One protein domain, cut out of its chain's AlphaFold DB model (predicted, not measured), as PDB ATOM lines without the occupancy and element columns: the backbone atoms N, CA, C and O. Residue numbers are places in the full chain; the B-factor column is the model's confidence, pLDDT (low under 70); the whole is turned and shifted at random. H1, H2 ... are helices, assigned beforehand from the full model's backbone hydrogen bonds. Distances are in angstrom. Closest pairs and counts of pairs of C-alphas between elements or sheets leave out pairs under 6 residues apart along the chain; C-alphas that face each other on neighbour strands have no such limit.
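This is residues 2 to 127 of the 127 residues of an uncharacterized protein of Geobacillus thermocatenulatus (UniProt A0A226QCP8). Start from the long helix H1, which packs aslant on H3 near the middle of an up-and-down bundle of four helices, H1, H3, H4 and H5, each running against the one before it in the chain. H4 packs on another side of H3, H5 folds back along H4, and H6 begins beside residues 66 to 69 of H3 and runs away from them, making a corner with H3. The printed part has 126 residues with six named helices, H1 to H6, and no named strand; its class is all helix. It is compact, with a radius of gyration of the C-alphas of 14.0 A and spans of 40 by 29 by 28 A.

H1, residues 2 to 24, touches H3, residues 51 to 70, at a steep tilt of 44 degrees, opposite ways; their closest C-alphas, of Ile 13 and Val 60, are 5.8 A apart. H3 forms a helical hairpin with H4, residues 81 to 92; look at Ala 58 and Leu 84, closest C-alphas 5.9 A apart. H4 makes another with H5, residues 100 to 114, closest at C-alphas 85 and 113, 6.2 A apart. H6, residues 118 to 126, only just touches H3, with 3 pairs of C-alphas within 8 A, closest His 66 and Phe 118 at 5.5 A, about perpendicular at 87 degrees. H2, residues 30 to 33, only just touches H3, also with 3 pairs, closest Cys 33 and Leu 51 at 4.8 A. In H1, H3, H4, H5 and H6 every O i to N i+4 pair is within hydrogen-bond range; H2 is too short for one.

Find C-alpha 2 at (122.417, 72.106, 120.424); H1 runs 32.3 A from there. H3 spans 29.0 A, H5 21.5 A, and H6 ends at C-alpha 126, (119.619, 83.763, 137.885).

C-alphas 36 and 127 are farthest apart, 40.3 A. The H2 to H3 link is long. The printed part has no cut, and no printed residue is under 70 in pLDDT.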
ATOM      1  N   ILE A   2     122.532  70.636 120.498       75.00
ATOM      2  CA  ILE A   2     122.417  72.106 120.424       75.00
ATOM      3  C   ILE A   2     121.147  72.549 119.680       75.00
ATOM      4  O   ILE A   2     120.465  73.429 120.169       75.00
ATOM      5  N   GLU A   3     120.750  71.885 118.591       83.50
ATOM      6  CA  GLU A   3     119.536  72.256 117.831       83.50
ATOM      7  C   GLU A   3     118.241  72.202 118.662       83.50
ATOM      8  O   GLU A   3     117.403  73.090 118.564       83.50
ATOM      9  N   TYR A   4     118.086  71.187 119.524       91.19
ATOM     10  CA  TYR A   4     116.929  71.098 120.423       91.19
ATOM     11  C   TYR A   4     116.982  72.165 121.517       91.19
ATOM     12  O   TYR A   4     115.953  72.745 121.851       91.19
ATOM     13  N   ALA A   5     118.172  72.431 122.066       91.69
ATOM     14  CA  ALA A   5     118.359  73.499 123.042       91.69
ATOM     15  C   ALA A   5     118.063  74.871 122.420       91.69
ATOM     16  O   ALA A   5     117.346  75.659 123.023       91.69
ATOM     17  N   GLU A   6     118.536  75.121 121.198       93.62
ATOM     18  CA  GLU A   6     118.258  76.337 120.434       93.62
ATOM     19  C   GLU A   6     116.762  76.489 120.176       93.62
ATOM     20  O   GLU A   6     116.229  77.556 120.445       93.62
ATOM     21  N   ALA A   7     116.061  75.431 119.756       94.56
ATOM     22  CA  ALA A   7     114.614  75.478 119.554       94.56
ATOM     23  C   ALA A   7     113.851  75.815 120.848       94.56
ATOM     24  O   ALA A   7     112.977  76.677 120.842       94.56
ATOM     25  N   ILE A   8     114.203  75.186 121.975       95.19
ATOM     26  CA  ILE A   8     113.573  75.484 123.272       95.19
ATOM     27  C   ILE A   8     113.859  76.929 123.690       95.19
ATOM     28  O   ILE A   8     112.952  77.644 124.109       95.19
ATOM     29  N   TYR A   9     115.112  77.368 123.562       94.75
ATOM     30  CA  TYR A   9     115.532  78.710 123.953       94.75
ATOM     31  C   TYR A   9     114.894  79.790 123.062       94.75
ATOM     32  O   TYR A   9     114.455  80.825 123.557       94.75
ATOM     33  N   HIS A  10     114.770  79.524 121.760       95.69
ATOM     34  CA  HIS A  10     114.079  80.361 120.779       95.69
ATOM     35  C   HIS A  10     112.615  80.582 121.168       95.69
ATOM     36  O   HIS A  10     112.169  81.724 121.285       95.69
ATOM     37  N   GLU A  11     111.878  79.496 121.413       96.19
ATOM     38  CA  GLU A  11     110.461  79.581 121.775       96.19
ATOM     39  C   GLU A  11     110.253  80.212 123.157       96.19
ATOM     40  O   GLU A  11     109.316  80.988 123.340       96.19
ATOM     41  N   PHE A  12     111.159  79.974 124.112       95.88
ATOM     42  CA  PHE A  12     111.143  80.645 125.414       95.88
ATOM     43  C   PHE A  12     111.211  82.176 125.280       95.88
ATOM     44  O   PHE A  12     110.437  82.898 125.917       95.88
ATOM     45  N   ILE A  13     112.098  82.692 124.425       96.19
ATOM     46  CA  ILE A  13     112.215  84.139 124.194       96.19
ATOM     47  C   ILE A  13     110.966  84.672 123.495       96.19
ATOM     48  O   ILE A  13     110.446  85.716 123.889       96.19
ATOM     49  N   HIS A  14     110.451  83.957 122.487       95.81
ATOM     50  CA  HIS A  14     109.198  84.333 121.832       95.81
ATOM     51  C   HIS A  14     108.044  84.452 122.827       95.81
ATOM     52  O   HIS A  14     107.337  85.458 122.809       95.81
ATOM     53  N   GLN A  15     107.886  83.471 123.716       96.56
ATOM     54  CA  GLN A  15     106.861  83.492 124.758       96.56
ATOM     55  C   GLN A  15     107.064  84.637 125.750       96.56
ATOM     56  O   GLN A  15     106.088  85.269 126.143       96.56
ATOM     57  N   SER A  16     108.311  84.939 126.115       95.56
ATOM     58  CA  SER A  16     108.635  86.034 127.036       95.56
ATOM     59  C   SER A  16     108.242  87.397 126.460       95.56
ATOM     60  O   SER A  16     107.570  88.174 127.133       95.56
ATOM     61  N   ILE A  17     108.589  87.668 125.195       95.31
ATOM     62  CA  ILE A  17     108.213  88.921 124.517       95.31
ATOM     63  C   ILE A  17     106.699  88.980 124.302       95.31
ATOM     64  O   ILE A  17     106.089  90.016 124.534       95.31
ATOM     65  N   PHE A  18     106.075  87.870 123.895       95.12
ATOM     66  CA  PHE A  18     104.626  87.816 123.701       95.12
ATOM     67  C   PHE A  18     103.859  88.095 125.001       95.12
ATOM     68  O   PHE A  18     102.858  88.804 124.991       95.12
ATOM     69  N   LEU A  19     104.329  87.552 126.126       96.94
ATOM     70  CA  LEU A  19     103.736  87.804 127.434       96.94
ATOM     71  C   LEU A  19     103.909  89.269 127.859       96.94
ATOM     72  O   LEU A  19     102.948  89.862 128.347       96.94
ATOM     73  N   ASP A  20     105.096  89.848 127.651       95.56
ATOM     74  CA  ASP A  20     105.354  91.265 127.936       95.56
ATOM     75  C   ASP A  20     104.453  92.170 127.085       95.56
ATOM     76  O   ASP A  20     103.789  93.056 127.615       95.56
ATOM     77  N   ASP A  21     104.321  91.885 125.787       96.00
ATOM     78  CA  ASP A  21     103.404  92.604 124.902       96.00
ATOM     79  C   ASP A  21     101.941  92.479 125.343       96.00
ATOM     80  O   ASP A  21     101.234  93.478 125.440       96.00
ATOM     81  N   MET A  22     101.485  91.274 125.688       95.19
ATOM     82  CA  MET A  22     100.101  91.051 126.106       95.19
ATOM     83  C   MET A  22      99.742  91.812 127.392       95.19
ATOM     84  O   MET A  22      98.601  92.248 127.548       95.19
ATOM     85  N   ILE A  23     100.691  91.959 128.321       97.06
ATOM     86  CA  ILE A  23     100.468  92.628 129.612       97.06
ATOM     87  C   ILE A  23     100.685  94.140 129.498       97.06
ATOM     88  O   ILE A  23      99.896  94.919 130.030       97.06
ATOM     89  N   ASN A  24     101.754  94.553 128.817       97.25
ATOM     90  CA  ASN A  24     102.257  95.926 128.822       97.25
ATOM     91  C   ASN A  24     102.071  96.660 127.487       97.25
ATOM     92  O   ASN A  24     102.471  97.820 127.372       97.25
ATOM     93  N   CYS A  25     101.429  96.027 126.503       95.12
ATOM     94  CA  CYS A  25     101.036  96.624 125.229       95.12
ATOM     95  C   CYS A  25     102.240  97.222 124.477       95.12
ATOM     96  O   CYS A  25     102.325  98.432 124.242       95.12
ATOM     97  N   MET A  26     103.210  96.373 124.123       97.25
ATOM     98  CA  MET A  26     104.398  96.781 123.366       97.25
ATOM     99  C   MET A  26     104.041  97.197 121.937       97.25
ATOM    100  O   MET A  26     104.661  98.124 121.410       97.25
ATOM    101  N   PHE A  27     103.027  96.565 121.340       97.00
ATOM    102  CA  PHE A  27     102.493  96.862 120.011       97.00
ATOM    103  C   PHE A  27     101.010  97.278 120.106       97.00
ATOM    104  O   PHE A  27     100.117  96.460 119.872       97.00
ATOM    105  N   PRO A  28     100.706  98.563 120.399       95.94
ATOM    106  CA  PRO A  28      99.342  99.040 120.648       95.94
ATOM    107  C   PRO A  28      98.341  98.752 119.531       95.94
ATOM    108  O   PRO A  28      97.144  98.608 119.780       95.94
ATOM    109  N   ASN A  29      98.825  98.669 118.292       94.75
ATOM    110  CA  ASN A  29      98.021  98.264 117.154       94.75
ATOM    111  C   ASN A  29      98.820  97.344 116.225       94.75
ATOM    112  O   ASN A  29      99.545  97.791 115.332       94.75
ATOM    113  N   ALA A  30      98.639  96.035 116.400       89.44
ATOM    114  CA  ALA A  30      99.304  95.017 115.589       89.44
ATOM    115  C   ALA A  30      99.034  95.167 114.077       89.44
ATOM    116  O   ALA A  30      99.903  94.868 113.260       89.44
ATOM    117  N   ASN A  31      97.867  95.691 113.678       94.50
ATOM    118  CA  ASN A  31      97.571  95.917 112.260       94.50
ATOM    119  C   ASN A  31      98.436  97.033 111.658       94.50
ATOM    120  O   ASN A  31      98.730  97.004 110.465       94.50
ATOM    121  N   GLU A  32      98.865  98.010 112.460       96.44
ATOM    122  CA  GLU A  32      99.745  99.082 111.984       96.44
ATOM    123  C   GLU A  32     101.176  98.609 111.777       96.44
ATOM    124  O   GLU A  32     101.834  99.076 110.853       96.44
ATOM    125  N   CYS A  33     101.616  97.606 112.540       95.81
ATOM    126  CA  CYS A  33     102.925  96.980 112.361       95.81
ATOM    127  C   CYS A  33     103.092  96.335 110.975       95.81
ATOM    128  O   CYS A  33     104.221  96.155 110.521       95.81
ATOM    129  N   ALA A  34     101.992  95.990 110.297       96.56
ATOM    130  CA  ALA A  34     101.995  95.378 108.971       96.56
ATOM    131  C   ALA A  34     101.943  96.385 107.805       96.56
ATOM    132  O   ALA A  34     102.007  95.964 106.649       96.56
ATOM    133  N   LYS A  35     101.816  97.692 108.080       97.19
ATOM    134  CA  LYS A  35     101.820  98.735 107.045       97.19
ATOM    135  C   LYS A  35     103.219  98.903 106.441       97.19
ATOM    136  O   LYS A  35     104.220  98.674 107.117       97.19
ATOM    137  N   GLU A  36     103.288  99.337 105.182       96.62
ATOM    138  CA  GLU A  36     104.534  99.511 104.413       96.62
ATOM    139  C   GLU A  36     105.566 100.367 105.174       96.62
ATOM    140  O   GLU A  36     106.739 100.009 105.290       96.62
ATOM    141  N   GLU A  37     105.113 101.474 105.766       96.88
ATOM    142  CA  GLU A  37     105.940 102.405 106.532       96.88
ATOM    143  C   GLU A  37     106.498 101.804 107.834       96.88
ATOM    144  O   GLU A  37     107.572 102.210 108.293       96.88
ATOM    145  N   ALA A  38     105.816 100.804 108.398       97.44
ATOM    146  CA  ALA A  38     106.227 100.107 109.610       97.44
ATOM    147  C   ALA A  38     107.209  98.958 109.325       97.44
ATOM    148  O   ALA A  38     107.834  98.453 110.256       97.44
ATOM    149  N   LEU A  39     107.398  98.547 108.064       98.31
ATOM    150  CA  LEU A  39     108.224  97.383 107.748       98.31
ATOM    151  C   LEU A  39     109.704  97.581 108.106       98.31
ATOM    152  O   LEU A  39     110.373  98.537 107.691       98.31
ATOM    153  N   VAL A  40     110.246  96.576 108.789       98.19
ATOM    154  CA  VAL A  40     111.630  96.521 109.264       98.19
ATOM    155  C   VAL A  40     112.324  95.278 108.714       98.19
ATOM    156  O   VAL A  40     111.719  94.222 108.527       98.19
ATOM    157  N   THR A  41     113.614  95.403 108.424       98.25
ATOM    158  CA  THR A  41     114.484  94.310 108.007       98.25
ATOM    159  C   THR A  41     114.711  93.381 109.194       98.25
ATOM    160  O   THR A  41     115.311  93.774 110.188       98.25
ATOM    161  N   SER A  42     114.234  92.143 109.100       97.75
ATOM    162  CA  SER A  42     114.385  91.145 110.162       97.75
ATOM    163  C   SER A  42     115.843  90.715 110.341       97.75
ATOM    164  O   SER A  42     116.504  90.389 109.358       97.75
ATOM    165  N   THR A  43     116.296  90.611 111.593       97.69
ATOM    166  CA  THR A  43     117.667  90.204 111.948       97.69
ATOM    167  C   THR A  43     118.051  88.831 111.394       97.69
ATOM    168  O   THR A  43     119.152  88.637 110.890       97.69
ATOM    169  N   ILE A  44     117.125  87.869 111.445       94.81
ATOM    170  CA  ILE A  44     117.400  86.481 111.046       94.81
ATOM    171  C   ILE A  44     117.154  86.275 109.546       94.81
ATOM    172  O   ILE A  44     118.003  85.723 108.851       94.81
ATOM    173  N   LEU A  45     115.994  86.709 109.034       96.19
ATOM    174  CA  LEU A  45     115.596  86.438 107.644       96.19
ATOM    175  C   LEU A  45     116.118  87.466 106.631       96.19
ATOM    176  O   LEU A  45     116.055  87.206 105.433       96.19
ATOM    177  N   LYS A  46     116.605  88.628 107.087       96.44
ATOM    178  CA  LYS A  46     117.198  89.694 106.254       96.44
ATOM    179  C   LYS A  46     116.270  90.262 105.173       96.44
ATOM    180  O   LYS A  46     116.722  90.861 104.200       96.44
ATOM    181  N   ILE A  47     114.962  90.111 105.367       97.19
ATOM    182  CA  ILE A  47     113.900  90.665 104.519       97.19
ATOM    183  C   ILE A  47     113.021  91.616 105.331       97.19
ATOM    184  O   ILE A  47     112.952  91.509 106.561       97.19
ATOM    185  N   LYS A  48     112.318  92.522 104.643       97.75
ATOM    186  CA  LYS A  48     111.306  93.388 105.256       97.75
ATOM    187  C   LYS A  48     110.132  92.553 105.762       97.75
ATOM    188  O   LYS A  48     109.605  91.704 105.043       97.75
ATOM    189  N   ARG A  49     109.744  92.775 107.014       97.50
ATOM    190  CA  ARG A  49     108.626  92.109 107.686       97.50
ATOM    191  C   ARG A  49     107.864  93.119 108.545       97.50
ATOM    192  O   ARG A  49     108.431  94.167 108.860       97.50
ATOM    193  N   PRO A  50     106.620  92.790 108.933       98.00
ATOM    194  CA  PRO A  50     105.905  93.533 109.959       98.00
ATOM    195  C   PRO A  50     106.778  93.805 111.189       98.00
ATOM    196  O   PRO A  50     107.604  92.960 111.561       98.00
ATOM    197  N   LEU A  51     106.624  94.998 111.764       98.12
ATOM    198  CA  LEU A  51     107.494  95.530 112.813       98.12
ATOM    199  C   LEU A  51     107.575  94.602 114.028       98.12
ATOM    200  O   LEU A  51     108.673  94.275 114.466       98.12
ATOM    201  N   ASP A  52     106.429  94.129 114.509       97.19
ATOM    202  CA  ASP A  52     106.278  93.153 115.593       97.19
ATOM    203  C   ASP A  52     107.133  91.898 115.345       97.19
ATOM    204  O   ASP A  52     107.941  91.484 116.176       97.19
ATOM    205  N   ARG A  53     107.065  91.333 114.135       97.12
ATOM    206  CA  ARG A  53     107.826  90.127 113.775       97.12
ATOM    207  C   ARG A  53     109.327  90.386 113.691       97.12
ATOM    208  O   ARG A  53     110.119  89.504 114.027       97.12
ATOM    209  N   ALA A  54     109.732  91.553 113.193       97.88
ATOM    210  CA  ALA A  54     111.139  91.938 113.137       97.88
ATOM    211  C   ALA A  54     111.703  92.213 114.540       97.88
ATOM    212  O   ALA A  54     112.817  91.783 114.831       97.88
ATOM    213  N   TYR A  55     110.909  92.835 115.413       98.19
ATOM    214  CA  TYR A  55     111.228  93.079 116.817       98.19
ATOM    215  C   TYR A  55     111.440  91.765 117.577       98.19
ATOM    216  O   TYR A  55     112.461  91.574 118.235       98.19
ATOM    217  N   HIS A  56     110.519  90.810 117.423       97.31
ATOM    218  CA  HIS A  56     110.664  89.479 118.014       97.31
ATOM    219  C   HIS A  56     111.927  88.774 117.506       97.31
ATOM    220  O   HIS A  56     112.667  88.194 118.296       97.31
ATOM    221  N   ALA A  57     112.209  88.849 116.201       97.69
ATOM    222  CA  ALA A  57     113.422  88.265 115.630       97.69
ATOM    223  C   ALA A  57     114.706  88.902 116.192       97.69
ATOM    224  O   ALA A  57     115.688  88.189 116.390       97.69
ATOM    225  N   ALA A  58     114.696  90.210 116.476       98.19
ATOM    226  CA  ALA A  58     115.806  90.894 117.135       98.19
ATOM    227  C   ALA A  58     116.036  90.337 118.552       98.19
ATOM    228  O   ALA A  58     117.140  89.880 118.851       98.19
ATOM    229  N   GLY A  59     114.991  90.261 119.383       97.62
ATOM    230  CA  GLY A  59     115.088  89.683 120.730       97.62
ATOM    231  C   GLY A  59     115.539  88.217 120.732       97.62
ATOM    232  O   GLY A  59     116.450  87.845 121.472       97.62
ATOM    233  N   VAL A  60     114.979  87.395 119.840       97.44
ATOM    234  CA  VAL A  60     115.395  85.994 119.665       97.44
ATOM    235  C   VAL A  60     116.862  85.891 119.259       97.44
ATOM    236  O   VAL A  60     117.580  85.060 119.807       97.44
ATOM    237  N   SER A  61     117.340  86.737 118.343       97.75
ATOM    238  CA  SER A  61     118.741  86.691 117.909       97.75
ATOM    239  C   SER A  61     119.724  86.958 119.055       97.75
ATOM    240  O   SER A  61     120.735  86.265 119.143       97.75
ATOM    241  N   ILE A  62     119.400  87.883 119.973       97.81
ATOM    242  CA  ILE A  62     120.201  88.151 121.182       97.81
ATOM    243  C   ILE A  62     120.273  86.898 122.051       97.81
ATOM    244  O   ILE A  62     121.352  86.505 122.491       97.81
ATOM    245  N   GLY A  63     119.140  86.235 122.275       96.31
ATOM    246  CA  GLY A  63     119.124  85.036 123.098       96.31
ATOM    247  C   GLY A  63     119.780  83.819 122.438       96.31
ATOM    248  O   GLY A  63     120.449  83.058 123.127       96.31
ATOM    249  N   ILE A  64     119.687  83.655 121.115       96.25
ATOM    250  CA  ILE A  64     120.457  82.627 120.390       96.25
ATOM    251  C   ILE A  64     121.959  82.889 120.549       96.25
ATOM    252  O   ILE A  64     122.714  81.977 120.872       96.25
ATOM    253  N   MET A  65     122.394  84.138 120.378       97.25
ATOM    254  CA  MET A  65     123.786  84.530 120.594       97.25
ATOM    255  C   MET A  65     124.248  84.258 122.038       97.25
ATOM    256  O   MET A  65     125.325  83.696 122.240       97.25
ATOM    257  N   HIS A  66     123.400  84.543 123.032       97.00
ATOM    258  CA  HIS A  66     123.638  84.185 124.433       97.00
ATOM    259  C   HIS A  66     123.755  82.668 124.648       97.00
ATOM    260  O   HIS A  66     124.646  82.213 125.358       97.00
ATOM    261  N   LEU A  67     122.905  81.862 124.010       96.12
ATOM    262  CA  LEU A  67     122.995  80.405 124.101       96.12
ATOM    263  C   LEU A  67     124.342  79.892 123.568       96.12
ATOM    264  O   LEU A  67     124.969  79.042 124.198       96.12
ATOM    265  N   TYR A  68     124.814  80.423 122.436       96.00
ATOM    266  CA  TYR A  68     126.134  80.077 121.901       96.00
ATOM    267  C   TYR A  68     127.276  80.532 122.819       96.00
ATOM    268  O   TYR A  68     128.242  79.785 122.984       96.00
ATOM    269  N   HIS A  69     127.140  81.685 123.486       95.81
ATOM    270  CA  HIS A  69     128.072  82.119 124.536       95.81
ATOM    271  C   HIS A  69     128.149  81.106 125.687       95.81
ATOM    272  O   HIS A  69     129.245  80.695 126.059       95.81
ATOM    273  N   LEU A  70     127.010  80.602 126.179       94.62
ATOM    274  CA  LEU A  70     126.973  79.565 127.226       94.62
ATOM    275  C   LEU A  70     127.661  78.253 126.807       94.62
ATOM    276  O   LEU A  70     128.198  77.533 127.649       94.62
ATOM    277  N   PHE A  71     127.672  77.941 125.510       94.12
ATOM    278  CA  PHE A  71     128.398  76.795 124.954       94.12
ATOM    279  C   PHE A  71     129.869  77.090 124.618       94.12
ATOM    280  O   PHE A  71     130.552  76.209 124.094       94.12
ATOM    281  N   ASN A  72     130.382  78.280 124.951       94.88
ATOM    282  CA  ASN A  72     131.721  78.766 124.602       94.88
ATOM    283  C   ASN A  72     131.992  78.802 123.083       94.88
ATOM    284  O   ASN A  72     133.133  78.654 122.642       94.88
ATOM    285  N   ASP A  73     130.951  79.001 122.269       94.50
ATOM    286  CA  ASP A  73     131.058  79.157 120.817       94.50
ATOM    287  C   ASP A  73     131.079  80.644 120.441       94.50
ATOM    288  O   ASP A  73     130.076  81.226 120.018       94.50
ATOM    289  N   SER A  74     132.254  81.259 120.594       90.06
ATOM    290  CA  SER A  74     132.465  82.691 120.339       90.06
ATOM    291  C   SER A  74     132.157  83.115 118.901       90.06
ATOM    292  O   SER A  74     131.786  84.256 118.639       90.06
ATOM    293  N   LYS A  75     132.289  82.195 117.938       91.06
ATOM    294  CA  LYS A  75     131.994  82.484 116.534       91.06
ATOM    295  C   LYS A  75     130.495  82.674 116.325       91.06
ATOM    296  O   LYS A  75     130.086  83.582 115.602       91.06
ATOM    297  N   ASN A  76     129.677  81.799 116.905       93.81
ATOM    298  CA  ASN A  76     128.229  81.872 116.739       93.81
ATOM    299  C   ASN A  76     127.561  82.851 117.716       93.81
ATOM    300  O   ASN A  76     126.488  83.365 117.394       93.81
ATOM    301  N   SER A  77     128.204  83.187 118.841       95.12
ATOM    302  CA  SER A  77     127.701  84.199 119.779       95.12
ATOM    303  C   SER A  77     127.695  85.620 119.210       95.12
ATOM    304  O   SER A  77     127.044  86.484 119.772       95.12
ATOM    305  N   GLU A  78     128.363  85.889 118.088       94.62
ATOM    306  CA  GLU A  78     128.342  87.215 117.442       94.62
ATOM    307  C   GLU A  78     127.672  87.203 116.059       94.62
ATOM    308  O   GLU A  78     127.582  88.229 115.384       94.62
ATOM    309  N   LYS A  79     127.152  86.044 115.634       95.50
ATOM    310  CA  LYS A  79     126.693  85.778 114.260       95.50
ATOM    311  C   LYS A  79     125.670  86.784 113.725       95.50
ATOM    312  O   LYS A  79     125.623  87.002 112.516       95.50
ATOM    313  N   TYR A  80     124.832  87.344 114.595       97.50
ATOM    314  CA  TYR A  80     123.742  88.241 114.211       97.50
ATOM    315  C   TYR A  80     124.000  89.708 114.564       97.50
ATOM    316  O   TYR A  80     123.112  90.522 114.344       97.50
ATOM    317  N   MET A  81     125.174  90.077 115.088       97.25
ATOM    318  CA  MET A  81     125.410  91.425 115.626       97.25
ATOM    319  C   MET A  81     125.202  92.550 114.602       97.25
ATOM    320  O   MET A  81     124.541  93.544 114.911       97.25
ATOM    321  N   ASP A  82     125.706  92.387 113.378       96.94
ATOM    322  CA  ASP A  82     125.553  93.394 112.318       96.94
ATOM    323  C   ASP A  82     124.097  93.514 111.847       96.94
ATOM    324  O   ASP A  82     123.564  94.618 111.697       96.94
ATOM    325  N   ASP A  83     123.426  92.375 111.653       98.12
ATOM    326  CA  ASP A  83     122.019  92.342 111.256       98.12
ATOM    327  C   ASP A  83     121.122  92.911 112.370       98.12
ATOM    328  O   ASP A  83     120.175  93.644 112.090       98.12
ATOM    329  N   LEU A  84     121.439  92.616 113.635       98.38
ATOM    330  CA  LEU A  84     120.728  93.106 114.813       98.38
ATOM    331  C   LEU A  84     120.838  94.623 114.909       98.38
ATOM    332  O   LEU A  84     119.820  95.288 115.088       98.38
ATOM    333  N   ARG A  85     122.047  95.176 114.743       98.38
ATOM    334  CA  ARG A  85     122.278  96.625 114.742       98.38
ATOM    335  C   ARG A  85     121.394  97.314 113.704       98.38
ATOM    336  O   ARG A  85     120.661  98.234 114.049       98.38
ATOM    337  N   LYS A  86     121.380  96.800 112.471       98.19
ATOM    338  CA  LYS A  86     120.525  97.324 111.400       98.19
ATOM    339  C   LYS A  86     119.038  97.236 111.745       98.19
ATOM    340  O   LYS A  86     118.298  98.190 111.520       98.19
ATOM    341  N   THR A  87     118.578  96.096 112.262       98.56
ATOM    342  CA  THR A  87     117.177  95.925 112.665       98.56
ATOM    343  C   THR A  87     116.796  96.924 113.756       98.56
ATOM    344  O   THR A  87     115.780  97.596 113.615       98.56
ATOM    345  N   VAL A  88     117.613  97.062 114.804       98.50
ATOM    346  CA  VAL A  88     117.368  97.994 115.916       98.50
ATOM    347  C   VAL A  88     117.317  99.437 115.417       98.50
ATOM    348  O   VAL A  88     116.347 100.126 115.712       98.50
ATOM    349  N   GLU A  89     118.274  99.875 114.595       98.31
ATOM    350  CA  GLU A  89     118.275 101.221 113.992       98.31
ATOM    351  C   GLU A  89     117.002 101.490 113.169       98.31
ATOM    352  O   GLU A  89     116.404 102.568 113.240       98.31
ATOM    353  N   GLU A  90     116.536 100.504 112.398       98.44
ATOM    354  CA  GLU A  90     115.293 100.634 111.639       98.44
ATOM    355  C   GLU A  90     114.042 100.684 112.540       98.44
ATOM    356  O   GLU A  90     113.087 101.384 112.185       98.44
ATOM    357  N   ILE A  91     114.030  99.976 113.677       98.31
ATOM    358  CA  ILE A  91     112.944 100.047 114.674       98.31
ATOM    359  C   ILE A  91     112.961 101.406 115.385       98.31
ATOM    360  O   ILE A  91     111.900 101.994 115.584       98.31
ATOM    361  N   GLU A  92     114.135 101.951 115.722       97.94
ATOM    362  CA  GLU A  92     114.267 103.268 116.366       97.94
ATOM    363  C   GLU A  92     113.638 104.389 115.527       97.94
ATOM    364  O   GLU A  92     112.949 105.262 116.055       97.94
ATOM    365  N   ALA A  93     113.786 104.315 114.202       97.88
ATOM    366  CA  ALA A  93     113.147 105.237 113.263       97.88
ATOM    367  C   ALA A  93     111.613 105.061 113.144       97.88
ATOM    368  O   ALA A  93     110.970 105.782 112.379       97.88
ATOM    369  N   ARG A  94     111.033 104.078 113.844       97.31
ATOM    370  CA  ARG A  94     109.628 103.639 113.759       97.31
ATOM    371  C   ARG A  94     108.964 103.501 115.133       97.31
ATOM    372  O   ARG A  94     107.951 102.817 115.276       97.31
ATOM    373  N   THR A  95     109.509 104.165 116.147       97.56
ATOM    374  CA  THR A  95     109.012 104.113 117.532       97.56
ATOM    375  C   THR A  95     107.564 104.583 117.687       97.56
ATOM    376  O   THR A  95     106.917 104.189 118.649       97.56
ATOM    377  N   GLN A  96     107.005 105.328 116.727       97.44
ATOM    378  CA  GLN A  96     105.585 105.701 116.718       97.44
ATOM    379  C   GLN A  96     104.617 104.505 116.668       97.44
ATOM    380  O   GLN A  96     103.445 104.673 116.989       97.44
ATOM    381  N   PHE A  97     105.082 103.318 116.263       97.75
ATOM    382  CA  PHE A  97     104.285 102.084 116.261       97.75
ATOM    383  C   PHE A  97     104.423 101.273 117.559       97.75
ATOM    384  O   PHE A  97     103.799 100.221 117.691       97.75
ATOM    385  N   LEU A  98     105.251 101.733 118.502       97.94
ATOM    386  CA  LEU A  98     105.521 101.061 119.768       97.94
ATOM    387  C   LEU A  98     104.783 101.740 120.923       97.94
ATOM    388  O   LEU A  98     104.641 102.961 120.973       97.94
ATOM    389  N   GLY A  99     104.364 100.929 121.889       97.81
ATOM    390  CA  GLY A  99     103.947 101.399 123.203       97.81
ATOM    391  C   GLY A  99     105.151 101.741 124.079       97.81
ATOM    392  O   GLY A  99     106.301 101.452 123.736       97.81
ATOM    393  N   GLU A 100     104.891 102.318 125.252       97.88
ATOM    394  CA  GLU A 100     105.939 102.724 126.200       97.88
ATOM    395  C   GLU A 100     106.877 101.559 126.557       97.88
ATOM    396  O   GLU A 100     108.098 101.721 126.561       97.88
ATOM    397  N   GLN A 101     106.321 100.366 126.792       97.50
ATOM    398  CA  GLN A 101     107.116  99.171 127.073       97.50
ATOM    399  C   GLN A 101     107.963  98.740 125.869       97.50
ATOM    400  O   GLN A 101     109.131  98.394 126.030       97.50
ATOM    401  N   GLY A 102     107.415  98.823 124.653       97.69
ATOM    402  CA  GLY A 102     108.149  98.515 123.423       97.69
ATOM    403  C   GLY A 102     109.377  99.410 123.242       97.69
ATOM    404  O   GLY A 102     110.446  98.922 122.867       97.69
ATOM    405  N   VAL A 103     109.247 100.700 123.569       98.38
ATOM    406  CA  VAL A 103     110.357 101.666 123.546       98.38
ATOM    407  C   VAL A 103     111.393 101.350 124.628       98.38
ATOM    408  O   VAL A 103     112.580 101.287 124.322       98.38
ATOM    409  N   LYS A 104     110.974 101.072 125.869       98.06
ATOM    410  CA  LYS A 104     111.899 100.697 126.958       98.06
ATOM    411  C   LYS A 104     112.712  99.450 126.617       98.06
ATOM    412  O   LYS A 104     113.932  99.437 126.769       98.06
ATOM    413  N   THR A 105     112.055  98.409 126.116       97.19
ATOM    414  CA  THR A 105     112.731  97.168 125.726       97.19
ATOM    415  C   THR A 105     113.654  97.391 124.519       97.19
ATOM    416  O   THR A 105     114.752  96.834 124.475       97.19
ATOM    417  N   LEU A 106     113.299  98.294 123.595       98.25
ATOM    418  CA  LEU A 106     114.174  98.694 122.488       98.25
ATOM    419  C   LEU A 106     115.438  99.402 122.992       98.25
ATOM    420  O   LEU A 106     116.527  99.125 122.496       98.25
ATOM    421  N   GLU A 107     115.334 100.265 124.006       98.00
ATOM    422  CA  GLU A 107     116.504 100.898 124.627       98.00
ATOM    423  C   GLU A 107     117.450  99.870 125.258       98.00
ATOM    424  O   GLU A 107     118.669 100.041 125.209       98.00
ATOM    425  N   ILE A 108     116.915  98.785 125.828       96.38
ATOM    426  CA  ILE A 108     117.723  97.676 126.353       96.38
ATOM    427  C   ILE A 108     118.462  96.976 125.206       96.38
ATOM    428  O   ILE A 108     119.679  96.794 125.291       96.38
ATOM    429  N   MET A 109     117.775  96.662 124.101       97.50
ATOM    430  CA  MET A 109     118.421  96.109 122.901       97.50
ATOM    431  C   MET A 109     119.504  97.056 122.360       97.50
ATOM    432  O   MET A 109     120.601  96.618 122.016       97.50
ATOM    433  N   ARG A 110     119.239  98.369 122.353       97.75
ATOM    434  CA  ARG A 110     120.198  99.400 121.940       97.75
ATOM    435  C   ARG A 110     121.429  99.445 122.855       97.75
ATOM    436  O   ARG A 110     122.552  99.626 122.390       97.75
ATOM    437  N   LYS A 111     121.251  99.303 124.170       96.94
ATOM    438  CA  LYS A 111     122.376  99.221 125.116       96.94
ATOM    439  C   LYS A 111     123.228  97.990 124.828       96.94
ATOM    440  O   LYS A 111     124.445  98.130 124.721       96.94
ATOM    441  N   PHE A 112     122.585  96.845 124.603       97.00
ATOM    442  CA  PHE A 112     123.260  95.600 124.256       97.00
ATOM    443  C   PHE A 112     124.090  95.719 122.966       97.00
ATOM    444  O   PHE A 112     125.262  95.369 122.980       97.00
ATOM    445  N   ILE A 113     123.562  96.281 121.869       96.88
ATOM    446  CA  ILE A 113     124.348  96.409 120.617       96.88
ATOM    447  C   ILE A 113     125.584  97.318 120.749       96.88
ATOM    448  O   ILE A 113     126.535  97.168 119.982       96.88
ATOM    449  N   ASN A 114     125.564  98.273 121.685       95.81
ATOM    450  CA  ASN A 114     126.670  99.206 121.910       95.81
ATOM    451  C   ASN A 114     127.726  98.631 122.856       95.81
ATOM    452  O   ASN A 114     128.912  98.892 122.672       95.81
ATOM    453  N   HIS A 115     127.291  97.860 123.851       94.81
ATOM    454  CA  HIS A 115     128.152  97.209 124.831       94.81
ATOM    455  C   HIS A 115     127.644  95.776 125.056       94.81
ATOM    456  O   HIS A 115     126.919  95.536 126.025       94.81
ATOM    457  N   PRO A 116     127.961  94.832 124.148       94.06
ATOM    458  CA  PRO A 116     127.455  93.469 124.247       94.06
ATOM    459  C   PRO A 116     128.021  92.784 125.490       94.06
ATOM    460  O   PRO A 116     129.235  92.667 125.640       94.06
ATOM    461  N   SER A 117     127.134  92.329 126.372       95.12
ATOM    462  CA  SER A 117     127.487  91.566 127.568       95.12
ATOM    463  C   SER A 117     126.513  90.405 127.718       95.12
ATOM    464  O   SER A 117     125.359  90.576 128.110       95.12
ATOM    465  N   PHE A 118     126.968  89.210 127.347       96.19
ATOM    466  CA  PHE A 118     126.194  87.981 127.531       96.19
ATOM    467  C   PHE A 118     126.158  87.543 128.999       96.19
ATOM    468  O   PHE A 118     125.175  86.946 129.436       96.19
ATOM    469  N   ASP A 119     127.176  87.902 129.778       95.88
ATOM    470  CA  ASP A 119     127.232  87.598 131.207       95.88
ATOM    471  C   ASP A 119     126.158  88.369 131.992       95.88
ATOM    472  O   ASP A 119     125.556  87.812 132.910       95.88
ATOM    473  N   ASP A 120     125.822  89.600 131.583       94.69
ATOM    474  CA  ASP A 120     124.717  90.364 132.186       94.69
ATOM    475  C   ASP A 120     123.358  89.683 131.956       94.69
ATOM    476  O   ASP A 120     122.482  89.708 132.827       94.69
ATOM    477  N   ILE A 121     123.185  89.026 130.802       95.00
ATOM    478  CA  ILE A 121     121.991  88.221 130.505       95.00
ATOM    479  C   ILE A 121     121.957  86.995 131.423       95.00
ATOM    480  O   ILE A 121     120.925  86.721 132.035       95.00
ATOM    481  N   THR A 122     123.085  86.290 131.572       95.44
ATOM    482  CA  THR A 122     123.196  85.148 132.495       95.44
ATOM    483  C   THR A 122     122.859  85.558 133.928       95.44
ATOM    484  O   THR A 122     122.061  84.888 134.583       95.44
ATOM    485  N   TYR A 123     123.413  86.674 134.402       95.31
ATOM    486  CA  TYR A 123     123.150  87.200 135.739       95.31
ATOM    487  C   TYR A 123     121.663  87.518 135.947       95.31
ATOM    488  O   TYR A 123     121.095  87.153 136.978       95.31
ATOM    489  N   SER A 124     121.020  88.140 134.955       91.25
ATOM    490  CA  SER A 124     119.602  88.526 135.013       91.25
ATOM    491  C   SER A 124     118.638  87.335 135.001       91.25
ATOM    492  O   SER A 124     117.508  87.467 135.446       91.25
ATOM    493  N   LEU A 125     119.051  86.175 134.480       89.19
ATOM    494  CA  LEU A 125     118.234  84.953 134.486       89.19
ATOM    495  C   LEU A 125     118.352  84.155 135.793       89.19
ATOM    496  O   LEU A 125     117.573  83.230 136.018       89.19
ATOM    497  N   GLN A 126     119.343  84.469 136.631       90.75
ATOM    498  CA  GLN A 126     119.619  83.763 137.885       90.75
ATOM    499  C   GLN A 126     119.119  84.503 139.134       90.75
ATOM    500  O   GLN A 126     119.112  83.906 140.211       90.75
ATOM    501  N   ASN A 127     118.718  85.770 139.001       78.62
ATOM    502  CA  ASN A 127     118.290  86.654 140.092       78.62
ATOM    503  C   ASN A 127     116.941  87.298 139.776       78.62
ATOM    504  O   ASN A 127     116.213  87.605 140.745       78.62
TER     505      ASN A 127